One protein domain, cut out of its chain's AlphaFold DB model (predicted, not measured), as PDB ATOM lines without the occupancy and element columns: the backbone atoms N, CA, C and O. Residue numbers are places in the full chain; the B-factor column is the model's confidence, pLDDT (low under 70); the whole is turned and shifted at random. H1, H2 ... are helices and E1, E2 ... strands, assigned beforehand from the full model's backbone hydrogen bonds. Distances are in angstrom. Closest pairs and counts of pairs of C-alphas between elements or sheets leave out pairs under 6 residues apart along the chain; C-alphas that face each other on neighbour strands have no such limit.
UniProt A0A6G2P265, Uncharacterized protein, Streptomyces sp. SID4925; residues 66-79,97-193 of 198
ATOM      1  N   SER A  66     280.634 302.657 243.437       70.81
ATOM      2  CA  SER A  66     280.815 303.505 242.263       70.81
ATOM      3  C   SER A  66     281.961 304.483 242.519       70.81
ATOM      4  O   SER A  66     282.027 305.169 243.536       70.81
ATOM      5  N   LYS A  67     282.931 304.501 241.599       60.69
ATOM      6  CA  LYS A  67     284.014 305.491 241.583       60.69
ATOM      7  C   LYS A  67     283.676 306.511 240.507       60.69
ATOM      8  O   LYS A  67     283.775 306.216 239.315       60.69
ATOM      9  N   GLY A  68     283.201 307.680 240.923       53.53
ATOM     10  CA  GLY A  68     282.695 308.695 240.009       53.53
ATOM     11  C   GLY A  68     283.755 309.223 239.032       53.53
ATOM     12  O   GLY A  68     284.814 309.701 239.432       53.53
ATOM     13  N   LYS A  69     283.424 309.213 237.732       48.03
ATOM     14  CA  LYS A  69     283.806 310.273 236.772       48.03
ATOM     15  C   LYS A  69     282.641 311.249 236.512       48.03
ATOM     16  O   LYS A  69     282.793 312.170 235.716       48.03
ATOM     17  N   THR A  70     281.486 311.055 237.160       48.19
ATOM     18  CA  THR A  70     280.230 311.777 236.903       48.19
ATOM     19  C   THR A  70     279.576 312.295 238.196       48.19
ATOM     20  O   THR A  70     279.307 311.534 239.115       48.19
ATOM     21  N   THR A  71     279.382 313.615 238.193       51.59
ATOM     22  CA  THR A  71     278.543 314.582 238.941       51.59
ATOM     23  C   THR A  71     278.005 314.405 240.367       51.59
ATOM     24  O   THR A  71     277.818 315.463 240.967       51.59
ATOM     25  N   ASP A  72     277.787 313.222 240.951       62.47
ATOM     26  CA  ASP A  72     276.991 313.176 242.203       62.47
ATOM     27  C   ASP A  72     277.826 312.879 243.463       62.47
ATOM     28  O   ASP A  72     277.730 313.630 244.432       62.47
ATOM     29  N   PHE A  73     278.720 311.879 243.428       64.19
ATOM     30  CA  PHE A  73     279.588 311.495 244.556       64.19
ATOM     31  C   PHE A  73     280.984 311.059 244.084       64.19
ATOM     32  O   PHE A  73     281.124 310.378 243.062       64.19
ATOM     33  N   ALA A  74     282.032 311.437 244.821       78.50
ATOM     34  CA  ALA A  74     283.392 310.930 244.603       78.50
ATOM     35  C   ALA A  74     283.629 309.607 245.349       78.50
ATOM     36  O   ALA A  74     284.426 308.776 244.905       78.50
ATOM     37  N   VAL A  75     282.919 309.405 246.459       80.81
ATOM     38  CA  VAL A  75     282.932 308.187 247.264       80.81
ATOM     39  C   VAL A  75     281.494 307.716 247.392       80.81
ATOM     40  O   VAL A  75     280.671 308.413 247.966       80.81
ATOM     41  N   PHE A  76     281.204 306.522 246.884       88.00
ATOM     42  CA  PHE A  76     279.932 305.851 247.118       88.00
ATOM     43  C   PHE A  76     280.156 304.345 247.220       88.00
ATOM     44  O   PHE A  76     280.669 303.705 246.292       88.00
ATOM     45  N   LYS A  77     279.784 303.778 248.363       91.88
ATOM     46  CA  LYS A  77     279.877 302.350 248.663       91.88
ATOM     47  C   LYS A  77     278.607 301.910 249.370       91.88
ATOM     48  O   LYS A  77     278.355 302.337 250.490       91.88
ATOM     49  N   ALA A  78     277.836 301.049 248.731       91.56
ATOM     50  CA  ALA A  78     276.678 300.401 249.314       91.56
ATOM     51  C   ALA A  78     277.024 298.947 249.646       91.56
ATOM     52  O   ALA A  78     277.684 298.252 248.879       91.56
ATOM     53  N   CYS A  79     276.565 298.484 250.796       93.44
ATOM     54  CA  CYS A  79     276.631 297.095 251.202       93.44
ATOM     55  C   CYS A  79     275.272 296.689 251.751       93.44
ATOM     56  O   CYS A  79     274.751 297.334 252.660       93.44
ATOM     57  N   LEU A  97     274.250 299.207 254.662       97.06
ATOM     58  CA  LEU A  97     275.287 300.162 255.026       97.06
ATOM     59  C   LEU A  97     275.667 300.961 253.781       97.06
ATOM     60  O   LEU A  97     276.075 300.391 252.771       97.06
ATOM     61  N   LEU A  98     275.560 302.279 253.862       95.56
ATOM     62  CA  LEU A  98     275.937 303.195 252.795       95.56
ATOM     63  C   LEU A  98     277.057 304.106 253.282       95.56
ATOM     64  O   LEU A  98     276.927 304.705 254.341       95.56
ATOM     65  N   VAL A  99     278.142 304.215 252.522       95.94
ATOM     66  CA  VAL A  99     279.253 305.135 252.776       95.94
ATOM     67  C   VAL A  99     279.366 306.094 251.605       95.94
ATOM     68  O   VAL A  99     279.608 305.663 250.475       95.94
ATOM     69  N   GLU A 100     279.228 307.384 251.876       94.62
ATOM     70  CA  GLU A 100     279.211 308.421 250.848       94.62
ATOM     71  C   GLU A 100     279.923 309.700 251.286       94.62
ATOM     72  O   GLU A 100     280.081 309.974 252.480       94.62
ATOM     73  N   ASP A 101     280.389 310.486 250.317       93.25
ATOM     74  CA  ASP A 101     280.909 311.819 250.586       93.25
ATOM     75  C   ASP A 101     279.809 312.877 250.652       93.25
ATOM     76  O   ASP A 101     278.861 312.879 249.875       93.25
ATOM     77  N   THR A 102     279.940 313.822 251.584       92.31
ATOM     78  CA  THR A 102     278.928 314.860 251.792       92.31
ATOM     79  C   THR A 102     279.537 316.211 252.133       92.31
ATOM     80  O   THR A 102     280.596 316.333 252.755       92.31
ATOM     81  N   ARG A 103     278.846 317.271 251.702       91.81
ATOM     82  CA  ARG A 103     279.162 318.659 252.069       91.81
ATOM     83  C   ARG A 103     278.438 319.114 253.330       91.81
ATOM     84  O   ARG A 103     278.815 320.137 253.899       91.81
ATOM     85  N   SER A 104     277.408 318.384 253.742       90.69
ATOM     86  CA  SER A 104     276.624 318.697 254.930       90.69
ATOM     87  C   SER A 104     277.426 318.358 256.177       90.69
ATOM     88  O   SER A 104     277.993 317.275 256.271       90.69
ATOM     89  N   ALA A 105     277.480 319.291 257.126       89.12
ATOM     90  CA  ALA A 105     278.092 319.020 258.417       89.12
ATOM     91  C   ALA A 105     277.332 317.903 259.155       89.12
ATOM     92  O   ALA A 105     276.117 317.776 258.954       89.12
ATOM     93  N   PRO A 106     278.015 317.137 260.026       89.88
ATOM     94  CA  PRO A 106     277.369 316.115 260.838       89.88
ATOM     95  C   PRO A 106     276.241 316.723 261.662       89.88
ATOM     96  O   PRO A 106     276.403 317.797 262.249       89.88
ATOM     97  N   GLY A 107     275.099 316.046 261.687       87.88
ATOM     98  CA  GLY A 107     273.915 316.502 262.399       87.88
ATOM     99  C   GLY A 107     273.448 315.487 263.427       87.88
ATOM    100  O   GLY A 107     273.658 314.286 263.277       87.88
ATOM    101  N   ASP A 108     272.754 315.984 264.445       89.31
ATOM    102  CA  ASP A 108     272.008 315.137 265.365       89.31
ATOM    103  C   ASP A 108     270.613 314.853 264.815       89.31
ATOM    104  O   ASP A 108     270.002 315.672 264.116       89.31
ATOM    105  N   LYS A 109     270.059 313.706 265.200       91.94
ATOM    106  CA  LYS A 109     268.680 313.351 264.892       91.94
ATOM    107  C   LYS A 109     267.824 313.408 266.149       91.94
ATOM    108  O   LYS A 109     268.243 313.081 267.253       91.94
ATOM    109  N   LYS A 110     266.577 313.851 266.000       92.75
ATOM    110  CA  LYS A 110     265.658 313.921 267.139       92.75
ATOM    111  C   LYS A 110     265.461 312.524 267.737       92.75
ATOM    112  O   LYS A 110     265.162 311.591 266.999       92.75
ATOM    113  N   ALA A 111     265.553 312.444 269.065       93.44
ATOM    114  CA  ALA A 111     265.397 311.218 269.851       93.44
ATOM    115  C   ALA A 111     266.445 310.127 269.564       93.44
ATOM    116  O   ALA A 111     266.253 308.991 269.987       93.44
ATOM    117  N   SER A 112     267.539 310.454 268.870       96.19
ATOM    118  CA  SER A 112     268.647 309.523 268.708       96.19
ATOM    119  C   SER A 112     269.565 309.517 269.925       96.19
ATOM    120  O   SER A 112     269.615 310.465 270.714       96.19
ATOM    121  N   VAL A 113     270.298 308.418 270.070       97.31
ATOM    122  CA  VAL A 113     271.342 308.254 271.079       97.31
ATOM    123  C   VAL A 113     272.691 308.566 270.428       97.31
ATOM    124  O   VAL A 113     272.970 308.027 269.354       97.31
ATOM    125  N   PRO A 114     273.550 309.412 271.025       97.50
ATOM    126  CA  PRO A 114     274.876 309.679 270.477       97.50
ATOM    127  C   PRO A 114     275.757 308.426 270.524       97.50
ATOM    128  O   PRO A 114     275.689 307.636 271.470       97.50
ATOM    129  N   LEU A 115     276.654 308.273 269.546       96.94
ATOM    130  CA  LEU A 115     277.603 307.151 269.527       96.94
ATOM    131  C   LEU A 115     278.619 307.217 270.675       96.94
ATOM    132  O   LEU A 115     279.212 306.202 271.017       96.94
ATOM    133  N   GLY A 116     278.777 308.359 271.337       94.19
ATOM    134  CA  GLY A 116     279.646 308.504 272.502       94.19
ATOM    135  C   GLY A 116     281.039 309.039 272.156       94.19
ATOM    136  O   GLY A 116     281.272 309.492 271.037       94.19
ATOM    137  N   PRO A 117     281.962 309.055 273.133       93.62
ATOM    138  CA  PRO A 117     283.251 309.727 272.990       93.62
ATOM    139  C   PRO A 117     284.072 309.190 271.814       93.62
ATOM    140  O   PRO A 117     284.149 307.981 271.615       93.62
ATOM    141  N   GLY A 118     284.707 310.093 271.063       92.31
ATOM    142  CA  GLY A 118     285.554 309.744 269.916       92.31
ATOM    143  C   GLY A 118     284.803 309.516 268.601       92.31
ATOM    144  O   GLY A 118     285.448 309.381 267.567       92.31
ATOM    145  N   PHE A 119     283.467 309.535 268.609       95.75
ATOM    146  CA  PHE A 119     282.650 309.333 267.414       95.75
ATOM    147  C   PHE A 119     281.677 310.492 267.206       95.75
ATOM    148  O   PHE A 119     280.998 310.929 268.135       95.75
ATOM    149  N   THR A 120     281.570 310.952 265.962       96.44
ATOM    150  CA  THR A 120     280.583 311.956 265.557       96.44
ATOM    151  C   THR A 120     279.437 311.248 264.856       96.44
ATOM    152  O   THR A 120     279.583 310.826 263.712       96.44
ATOM    153  N   GLY A 121     278.305 311.083 265.532       97.12
ATOM    154  CA  GLY A 121     277.165 310.371 264.969       97.12
ATOM    155  C   GLY A 121     276.139 309.958 266.011       97.12
ATOM    156  O   GLY A 121     276.284 310.231 267.208       97.12
ATOM    157  N   TRP A 122     275.113 309.251 265.556       98.31
ATOM    158  CA  TRP A 122     273.973 308.853 266.370       98.31
ATOM    159  C   TRP A 122     273.364 307.517 265.929       98.31
ATOM    160  O   TRP A 122     273.585 307.051 264.814       98.31
ATOM    161  N   ALA A 123     272.553 306.918 266.801       98.12
ATOM    162  CA  ALA A 123     271.816 305.686 266.543       98.12
ATOM    163  C   ALA A 123     270.341 305.783 266.974       98.12
ATOM    164  O   ALA A 123     269.989 306.453 267.947       98.12
ATOM    165  N   LEU A 124     269.494 305.099 266.216       97.81
ATOM    166  CA  LEU A 124     268.083 304.788 266.443       97.81
ATOM    167  C   LEU A 124     267.877 303.284 266.163       97.81
ATOM    168  O   LEU A 124     268.763 302.658 265.572       97.81
ATOM    169  N   PRO A 125     266.715 302.697 266.505       96.81
ATOM    170  CA  PRO A 125     266.442 301.287 266.216       96.81
ATOM    171  C   PRO A 125     266.477 300.952 264.717       96.81
ATOM    172  O   PRO A 125     267.022 299.928 264.323       96.81
ATOM    173  N   ASP A 126     265.915 301.824 263.875       96.56
ATOM    174  CA  ASP A 126     265.783 301.626 262.425       96.56
ATOM    175  C   ASP A 126     266.962 302.173 261.623       96.56
ATOM    176  O   ASP A 126     267.133 301.805 260.464       96.56
ATOM    177  N   ARG A 127     267.744 303.094 262.196       97.31
ATOM    178  CA  ARG A 127     268.780 303.836 261.472       97.31
ATOM    179  C   ARG A 127     269.916 304.278 262.370       97.31
ATOM    180  O   ARG A 127     269.692 304.633 263.519       97.31
ATOM    181  N   ALA A 128     271.108 304.397 261.814       97.94
ATOM    182  CA  ALA A 128     272.219 305.052 262.491       97.94
ATOM    183  C   ALA A 128     273.115 305.767 261.483       97.94
ATOM    184  O   ALA A 128     273.071 305.479 260.289       97.94
ATOM    185  N   GLU A 129     273.911 306.713 261.958       98.38
ATOM    186  CA  GLU A 129     274.827 307.479 261.123       98.38
ATOM    187  C   GLU A 129     276.105 307.781 261.897       98.38
ATOM    188  O   GLU A 129     276.067 308.097 263.087       98.38
ATOM    189  N   VAL A 130     277.242 307.707 261.214       98.06
ATOM    190  CA  VAL A 130     278.531 308.167 261.722       98.06
ATOM    191  C   VAL A 130     279.252 308.959 260.647       98.06
ATOM    192  O   VAL A 130     279.277 308.584 259.477       98.06
ATOM    193  N   THR A 131     279.867 310.060 261.047       97.62
ATOM    194  CA  THR A 131     280.823 310.784 260.218       97.62
ATOM    195  C   THR A 131     282.225 310.306 260.553       97.62
ATOM    196  O   THR A 131     282.612 310.264 261.724       97.62
ATOM    197  N   LEU A 132     282.995 309.962 259.523       96.25
ATOM    198  CA  LEU A 132     284.388 309.563 259.687       96.25
ATOM    199  C   LEU A 132     285.261 310.739 260.163       96.25
ATOM    200  O   LEU A 132     284.920 311.901 259.917       96.25
ATOM    201  N   PRO A 133     286.407 310.461 260.811       94.50
ATOM    202  CA  PRO A 133     287.338 311.498 261.239       94.50
ATOM    203  C   PRO A 133     287.746 312.471 260.126       94.50
ATOM    204  O   PRO A 133     287.769 312.153 258.930       94.50
ATOM    205  N   THR A 134     288.110 313.689 260.529       90.00
ATOM    206  CA  THR A 134     288.600 314.714 259.603       90.00
ATOM    207  C   THR A 134     289.815 314.206 258.826       90.00
ATOM    208  O   THR A 134     290.736 313.630 259.391       90.00
ATOM    209  N   GLY A 135     289.829 314.440 257.512       88.94
ATOM    210  CA  GLY A 135     290.892 313.971 256.620       88.94
ATOM    211  C   GLY A 135     290.589 312.639 255.932       88.94
ATOM    212  O   GLY A 135     291.155 312.389 254.866       88.94
ATOM    213  N   CYS A 136     289.636 311.839 256.436       93.50
ATOM    214  CA  CYS A 136     289.212 310.615 255.751       93.50
ATOM    215  C   CYS A 136     288.680 310.890 254.343       93.50
ATOM    216  O   CYS A 136     289.023 310.159 253.419       93.50
ATOM    217  N   ALA A 137     287.937 311.983 254.136       92.56
ATOM    218  CA  ALA A 137     287.436 312.348 252.810       92.56
ATOM    219  C   ALA A 137     288.555 312.468 251.764       92.56
ATOM    220  O   ALA A 137     288.484 311.836 250.711       92.56
ATOM    221  N   ALA A 138     289.633 313.186 252.093       91.94
ATOM    222  CA  ALA A 138     290.783 313.342 251.207       91.94
ATOM    223  C   ALA A 138     291.508 312.009 250.957       91.94
ATOM    224  O   ALA A 138     291.869 311.707 249.820       91.94
ATOM    225  N   ARG A 139     291.685 311.180 251.997       92.12
ATOM    226  CA  ARG A 139     292.305 309.846 251.875       92.12
ATOM    227  C   ARG A 139     291.468 308.873 251.046       92.12
ATOM    228  O   ARG A 139     292.021 308.017 250.361       92.12
ATOM    229  N   MET A 140     290.149 309.033 251.068       91.38
ATOM    230  CA  MET A 140     289.202 308.263 250.264       91.38
ATOM    231  C   MET A 140     289.009 308.828 248.847       91.38
ATOM    232  O   MET A 140     288.289 308.230 248.053       91.38
ATOM    233  N   GLY A 141     289.678 309.934 248.500       89.75
ATOM    234  CA  GLY A 141     289.657 310.521 247.159       89.75
ATOM    235  C   GLY A 141     288.524 311.519 246.902       89.75
ATOM    236  O   GLY A 141     288.302 311.887 245.750       89.75
ATOM    237  N   SER A 142     287.822 311.975 247.942       90.56
ATOM    238  CA  SER A 142     286.816 313.034 247.834       90.56
ATOM    239  C   SER A 142     287.407 314.425 248.104       90.56
ATOM    240  O   SER A 142     288.367 314.596 248.855       90.56
ATOM    241  N   THR A 143     286.798 315.438 247.482       90.44
ATOM    242  CA  THR A 143     287.017 316.864 247.792       90.44
ATOM    243  C   THR A 143     285.948 317.433 248.727       90.44
ATOM    244  O   THR A 143     286.020 318.602 249.113       90.44
ATOM    245  N   ALA A 144     284.943 316.632 249.081       91.50
ATOM    246  CA  ALA A 144     283.966 316.986 250.091       91.50
ATOM    247  C   ALA A 144     284.632 317.042 251.480       91.50
ATOM    248  O   ALA A 144     285.631 316.363 251.723       91.50
ATOM    249  N   PRO A 145     284.096 317.851 252.407       91.50
ATOM    250  CA  PRO A 145     284.645 317.964 253.754       91.50
ATOM    251  C   PRO A 145     284.447 316.704 254.612       91.50
ATOM    252  O   PRO A 145     285.237 316.482 255.529       91.50
ATOM    253  N   TYR A 146     283.424 315.887 254.330       94.88
ATOM    254  CA  TYR A 146     283.037 314.764 255.183       94.88
ATOM    255  C   TYR A 146     282.779 313.487 254.381       94.88
ATOM    256  O   TYR A 146     282.382 313.535 253.216       94.88
ATOM    257  N   ILE A 147     282.969 312.352 255.053       95.81
ATOM    258  CA  ILE A 147     282.447 311.045 254.650       95.81
ATOM    259  C   ILE A 147     281.490 310.598 255.743       95.81
ATOM    260  O   ILE A 147     281.864 310.588 256.920       95.81
ATOM    261  N   THR A 148     280.286 310.210 255.354       96.81
ATOM    262  CA  THR A 148     279.278 309.642 256.244       96.81
ATOM    263  C   THR A 148     279.086 308.173 255.928       96.81
ATOM    264  O   THR A 148     279.082 307.779 254.764       96.81
ATOM    265  N   ALA A 149     278.917 307.366 256.968       97.44
ATOM    266  CA  ALA A 149     278.376 306.027 256.856       97.44
ATOM    267  C   ALA A 149     277.002 305.996 257.533       97.44
ATOM    268  O   ALA A 149     276.871 306.416 258.682       97.44
ATOM    269  N   SER A 150     275.991 305.504 256.829       97.31
ATOM    270  CA  SER A 150     274.614 305.394 257.302       97.31
ATOM    271  C   SER A 150     274.135 303.951 257.251       97.31
ATOM    272  O   SER A 150     274.361 303.245 256.267       97.31
ATOM    273  N   LEU A 151     273.443 303.538 258.301       97.75
ATOM    274  CA  LEU A 151     272.830 302.230 258.466       97.75
ATOM    275  C   LEU A 151     271.310 302.359 258.362       97.75
ATOM    276  O   LEU A 151     270.722 303.230 259.007       97.75
ATOM    277  N   GLU A 152     270.678 301.452 257.623       97.19
ATOM    278  CA  GLU A 152     269.224 301.279 257.583       97.19
ATOM    279  C   GLU A 152     268.844 299.835 257.917       97.19
ATOM    280  O   GLU A 152     269.297 298.909 257.247       97.19
ATOM    281  N   VAL A 153     267.977 299.650 258.916       96.38
ATOM    282  CA  VAL A 153     267.507 298.355 259.433       96.38
ATOM    283  C   VAL A 153     265.983 298.265 259.268       96.38
ATOM    284  O   VAL A 153     265.225 298.664 260.158       96.38
ATOM    285  N   PRO A 154     265.482 297.758 258.125       93.00
ATOM    286  CA  PRO A 154     264.054 297.788 257.822       93.00
ATOM    287  C   PRO A 154     263.172 297.005 258.799       93.00
ATOM    288  O   PRO A 154     262.010 297.365 258.975       93.00
ATOM    289  N   SER A 155     263.707 295.961 259.440       91.69
ATOM    290  CA  SER A 155     262.995 295.157 260.443       91.69
ATOM    291  C   SER A 155     262.702 295.913 261.743       91.69
ATOM    292  O   SER A 155     261.985 295.397 262.590       91.69
ATOM    293  N   GLN A 156     263.232 297.129 261.909       94.31
ATOM    294  CA  GLN A 156     263.053 297.967 263.098       94.31
ATOM    295  C   GLN A 156     262.264 299.264 262.821       94.31
ATOM    296  O   GLN A 156     261.986 300.032 263.753       94.31
ATOM    297  N   ASP A 157     261.880 299.512 261.560       94.06
ATOM    298  CA  ASP A 157     261.096 300.682 261.141       94.06
ATOM    299  C   ASP A 157     259.622 300.526 261.544       94.06
ATOM    300  O   ASP A 157     258.861 299.780 260.927       94.06
ATOM    301  N   GLU A 158     259.189 301.295 262.547       91.25
ATOM    302  CA  GLU A 158     257.820 301.245 263.086       91.25
ATOM    303  C   GLU A 158     256.741 301.498 262.033       91.25
ATOM    304  O   GLU A 158     255.678 300.885 262.077       91.25
ATOM    305  N   LYS A 159     256.981 302.404 261.077       92.12
ATOM    306  CA  LYS A 159     255.984 302.730 260.049       92.12
ATOM    307  C   LYS A 159     255.857 301.598 259.050       92.12
ATOM    308  O   LYS A 159     254.758 301.343 258.562       92.12
ATOM    309  N   ARG A 160     256.974 300.962 258.701       92.44
ATOM    310  CA  ARG A 160     256.987 299.789 257.828       92.44
ATOM    311  C   ARG A 160     256.304 298.613 258.514       92.44
ATOM    312  O   ARG A 160     255.386 298.052 257.928       92.44
ATOM    313  N   LEU A 161     256.695 298.307 259.744       92.44
ATOM    314  CA  LEU A 161     256.127 297.224 260.544       92.44
ATOM    315  C   LEU A 161     254.618 297.400 260.746       92.44
ATOM    316  O   LEU A 161     253.853 296.492 260.446       92.44
ATOM    317  N   ALA A 162     254.163 298.607 261.100       93.31
ATOM    318  CA  ALA A 162     252.736 298.898 261.242       93.31
ATOM    319  C   ALA A 162     251.938 298.700 259.941       93.31
ATOM    320  O   ALA A 162     250.767 298.340 259.991       93.31
ATOM    321  N   ARG A 163     252.547 298.935 258.769       94.06
ATOM    322  CA  ARG A 163     251.909 298.668 257.465       94.06
ATOM    323  C   ARG A 163     251.860 297.183 257.120       94.06
ATOM    324  O   ARG A 163     250.992 296.791 256.348       94.06
ATOM    325  N   LEU A 164     252.820 296.411 257.618       93.38
ATOM    326  CA  LEU A 164     252.921 294.969 257.401       93.38
ATOM    327  C   LEU A 164     252.204 294.161 258.490       93.38
ATOM    328  O   LEU A 164     252.134 292.945 258.370       93.38
ATOM    329  N   GLU A 165     251.669 294.831 259.517       93.81
ATOM    330  CA  GLU A 165     251.090 294.198 260.709       93.81
ATOM    331  C   GLU A 165     252.099 293.276 261.425       93.81
ATOM    332  O   GLU A 165     251.742 292.253 262.004       93.81
ATOM    333  N   GLU A 166     253.378 293.660 261.388       90.75
ATOM    334  CA  GLU A 166     254.490 292.946 262.018       90.75
ATOM    335  C   GLU A 166     254.937 293.659 263.303       90.75
ATOM    336  O   GLU A 166     254.818 294.879 263.442       90.75
ATOM    337  N   GLU A 167     255.484 292.896 264.248       89.94
ATOM    338  CA  GLU A 167     256.127 293.436 265.447       89.94
ATOM    339  C   GLU A 167     257.643 293.525 265.257       89.94
ATOM    340  O   GLU A 167     258.228 292.846 264.408       89.94
ATOM    341  N   ARG A 168     258.301 294.360 266.069       92.00
ATOM    342  CA  ARG A 168     259.764 294.401 266.083       92.00
ATOM    343  C   ARG A 168     260.311 293.049 266.547       92.00
ATOM    344  O   ARG A 168     259.884 292.569 267.597       92.00
ATOM    345  N   PRO A 169     261.314 292.485 265.856       91.69
ATOM    346  CA  PRO A 169     261.948 291.251 266.306       91.69
ATOM    347  C   PRO A 169     262.843 291.466 267.535       91.69
ATOM    348  O   PRO A 169     263.128 290.518 268.258       91.69
ATOM    349  N   VAL A 170     263.284 292.706 267.778       93.19
ATOM    350  CA  VAL A 170     264.203 293.070 268.865       93.19
ATOM    351  C   VAL A 170     263.673 294.305 269.586       93.19
ATOM    352  O   VAL A 170     263.098 295.200 268.966       93.19
ATOM    353  N   ASP A 171     263.881 294.366 270.899       94.62
ATOM    354  CA  ASP A 171     263.574 295.551 271.697       94.62
ATOM    355  C   ASP A 171     264.342 296.796 271.182       94.62
ATOM    356  O   ASP A 171     265.545 296.704 270.908       94.62
ATOM    357  N   PRO A 172     263.691 297.970 271.047       95.19
ATOM    358  CA  PRO A 172     264.317 299.160 270.470       95.19
ATOM    359  C   PRO A 172     265.565 299.671 271.206       95.19
ATOM    360  O   PRO A 172     266.457 300.211 270.543       95.19
ATOM    361  N   ASP A 173     265.690 299.496 272.526       96.00
ATOM    362  CA  ASP A 173     266.907 299.904 273.246       96.00
ATOM    363  C   ASP A 173     268.080 298.980 272.901       96.00
ATOM    364  O   ASP A 173     269.228 299.422 272.794       96.00
ATOM    365  N   THR A 174     267.792 297.695 272.688       96.06
ATOM    366  CA  THR A 174     268.779 296.712 272.227       96.06
ATOM    367  C   THR A 174     269.199 296.998 270.790       96.06
ATOM    368  O   THR A 174     270.384 297.217 270.553       96.06
ATOM    369  N   ALA A 175     268.241 297.171 269.873       95.88
ATOM    370  CA  ALA A 175     268.526 297.540 268.485       95.88
ATOM    371  C   ALA A 175     269.354 298.836 268.384       95.88
ATOM    372  O   ALA A 175     270.310 298.921 267.617       95.88
ATOM    373  N   THR A 176     269.043 299.843 269.208       97.12
ATOM    374  CA  THR A 176     269.815 301.097 269.252       97.12
ATOM    375  C   THR A 176     271.256 300.867 269.717       97.12
ATOM    376  O   THR A 176     272.184 301.458 269.161       97.12
ATOM    377  N   ARG A 177     271.473 300.012 270.725       97.00
ATOM    378  CA  ARG A 177     272.812 299.676 271.235       97.00
ATOM    379  C   ARG A 177     273.639 298.908 270.206       97.00
ATOM    380  O   ARG A 177     274.827 299.203 270.050       97.00
ATOM    381  N   ASP A 178     273.016 297.972 269.504       96.44
ATOM    382  CA  ASP A 178     273.669 297.151 268.484       96.44
ATOM    383  C   ASP A 178     274.048 298.009 267.277       96.44
ATOM    384  O   ASP A 178     275.211 298.025 266.873       96.44
ATOM    385  N   ASN A 179     273.127 298.854 266.804       97.19
ATOM    386  CA  ASN A 179     273.398 299.826 265.746       97.19
ATOM    387  C   ASN A 179     274.520 300.797 266.141       97.19
ATOM    388  O   ASN A 179     275.396 301.095 265.331       97.19
ATOM    389  N   ALA A 180     274.551 301.270 267.392       97.75
ATOM    390  CA  ALA A 180     275.639 302.122 267.865       97.75
ATOM    391  C   ALA A 180     276.992 301.389 267.867       97.75
ATOM    392  O   ALA A 180     278.012 301.977 267.510       97.75
ATOM    393  N   THR A 181     277.012 300.116 268.257       97.56
ATOM    394  CA  THR A 181     278.219 299.275 268.240       97.56
ATOM    395  C   THR A 181     278.715 299.068 266.812       97.56
ATOM    396  O   THR A 181     279.889 299.316 266.533       97.56
ATOM    397  N   LEU A 182     277.800 298.740 265.900       96.75
ATOM    398  CA  LEU A 182     278.068 298.593 264.475       96.75
ATOM    399  C   LEU A 182     278.689 299.867 263.894       96.75
ATOM    400  O   LEU A 182     279.759 299.811 263.294       96.75
ATOM    401  N   MET A 183     278.082 301.034 264.127       98.00
ATOM    402  CA  MET A 183     278.587 302.290 263.564       98.00
ATOM    403  C   MET A 183     279.948 302.716 264.127       98.00
ATOM    404  O   MET A 183     280.752 303.302 263.399       98.00
ATOM    405  N   ARG A 184     280.252 302.406 265.395       97.88
ATOM    406  CA  ARG A 184     281.593 302.641 265.961       97.88
ATOM    407  C   ARG A 184     282.651 301.772 265.291       97.88
ATOM    408  O   ARG A 184     283.736 302.269 264.987       97.88
ATOM    409  N   GLU A 185     282.348 300.500 265.038       96.75
ATOM    410  CA  GLU A 185     283.269 299.624 264.312       96.75
ATOM    411  C   GLU A 185     283.462 300.098 262.872       96.75
ATOM    412  O   GLU A 185     284.604 300.227 262.439       96.75
ATOM    413  N   VAL A 186     282.378 300.449 262.171       96.81
ATOM    414  CA  VAL A 186     282.442 301.020 260.814       96.81
ATOM    415  C   VAL A 186     283.380 302.215 260.775       96.81
ATOM    416  O   VAL A 186     284.287 302.257 259.944       96.81
ATOM    417  N   ALA A 187     283.206 303.166 261.692       96.81
ATOM    418  CA  ALA A 187     284.064 304.339 261.748       96.81
ATOM    419  C   ALA A 187     285.528 303.974 262.015       96.81
ATOM    420  O   ALA A 187     286.412 304.473 261.323       96.81
ATOM    421  N   THR A 188     285.779 303.073 262.966       95.81
ATOM    422  CA  THR A 188     287.133 302.643 263.344       95.81
ATOM    423  C   THR A 188     287.839 301.950 262.182       95.81
ATOM    424  O   THR A 188     288.912 302.375 261.761       95.81
ATOM    425  N   ARG A 189     287.209 300.932 261.592       94.88
ATOM    426  CA  ARG A 189     287.816 300.119 260.531       94.88
ATOM    427  C   ARG A 189     288.016 300.896 259.246       94.88
ATOM    428  O   ARG A 189     289.026 300.707 258.574       94.88
ATOM    429  N   LEU A 190     287.075 301.773 258.887       94.62
ATOM    430  CA  LEU A 190     287.259 302.650 257.733       94.62
ATOM    431  C   LEU A 190     288.380 303.660 257.995       94.62
ATOM    432  O   LEU A 190     289.214 303.862 257.116       94.62
ATOM    433  N   ALA A 191     288.453 304.240 259.194       94.94
ATOM    434  CA  ALA A 191     289.525 305.167 259.533       94.94
ATOM    435  C   ALA A 191     290.913 304.501 259.486       94.94
ATOM    436  O   ALA A 191     291.842 305.058 258.904       94.94
ATOM    437  N   GLU A 192     291.042 303.283 260.014       93.44
ATOM    438  CA  GLU A 192     292.266 302.476 259.932       93.44
ATOM    439  C   GLU A 192     292.611 302.108 258.485       93.44
ATOM    440  O   GLU A 192     293.735 302.321 258.032       93.44
ATOM    441  N   ARG A 193     291.632 301.606 257.722       91.88
ATOM    442  CA  ARG A 193     291.818 301.180 256.327       91.88
ATOM    443  C   ARG A 193     292.334 302.304 255.434       91.88
ATOM    444  O   ARG A 193     293.097 302.037 254.506       91.88
TER     445      ARG A 193
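This is residues 66 to 79 and 97 to 193 of the 198 residues of an uncharacterized protein of Streptomyces sp. SID4925 (UniProt A0A6G2P265). A twisted sheet of five strands has one long helix, H3, packed over one face, while the long link of residues 103 to 119 passes by the other face and reaches the edge at E3. At one end of this body the small helix H1 grazes the sheet; at the other, residues 159 to 165, of which 159 to 164 belong to H2, stick out. The printed part has 111 residues with three named helices and five named strands, in the order E1 E2 E3 E4 H1 E5 H2 H3, and its class is mixed, helices and strands. The sheet, in the order E1 E2 E5 E4 E3, is antiparallel throughout. The whole is compact, with a radius of gyration of the C-alphas of 14.9 A and spans of 43 by 33 by 24 A.

In the sheet, E5, residues 146 to 152, is the antiparallel neighbour of E4, residues 127 to 131, with N 149 and O 130 2.8 A apart. E4 forms a hairpin with the edge strand E3, residues 120 to 123, where N 131 and O 120 are 2.8 A apart. E5 also neighbours E2, residues 97 to 102, with N 150 and O 98 2.8 A apart. E2 neighbours the other edge strand, E1, residues 76 to 79, with N 77 and O 99 2.8 A apart. H3, residues 172 to 193, is on the sheet at a height of 8.0 A, the helix layer of a two-layer arrangement, helix on one face of a sheet. It lies over E5 and E4, and only just runs along the strands, at 29 degrees to E4 on the local plane. The closest C-alphas of H3 and E4 are those of Met 183 and Val 130, 6.2 A. H1, residues 136 to 139, only grazes the sheet; it is close to H3 but not clearly touching, at 6.6 A between the C-alphas of Cys 136 and Ala 191. H2, residues 158 to 164, is not on the sheet and is apart from H3. Every O i to N i+4 pair is within hydrogen-bond range in H2 and H3; H1 is too short for such a pair.

E1 begins at C-alpha 76, (279.932, 305.851, 247.118). E2 is 15.5 A long, E4 14.0 A and E5 19.5 A. H3 is 31.0 A long and ends at C-alpha 193, (291.818, 301.180, 256.327).

The C-alphas of Ala 138 and Glu 165, the two farthest apart, are separated by 45.1 A. Residues 80 to 96 are not printed; across this cut C-alphas 79 and 97 are 5.1 A apart. The link E2 to E3 is long, and its residues 113 to 114 pair antiparallel with residues 122 to 123 of E3. Mean pLDDT of the printed part is 91.4; residues 67 to 73 are under 70.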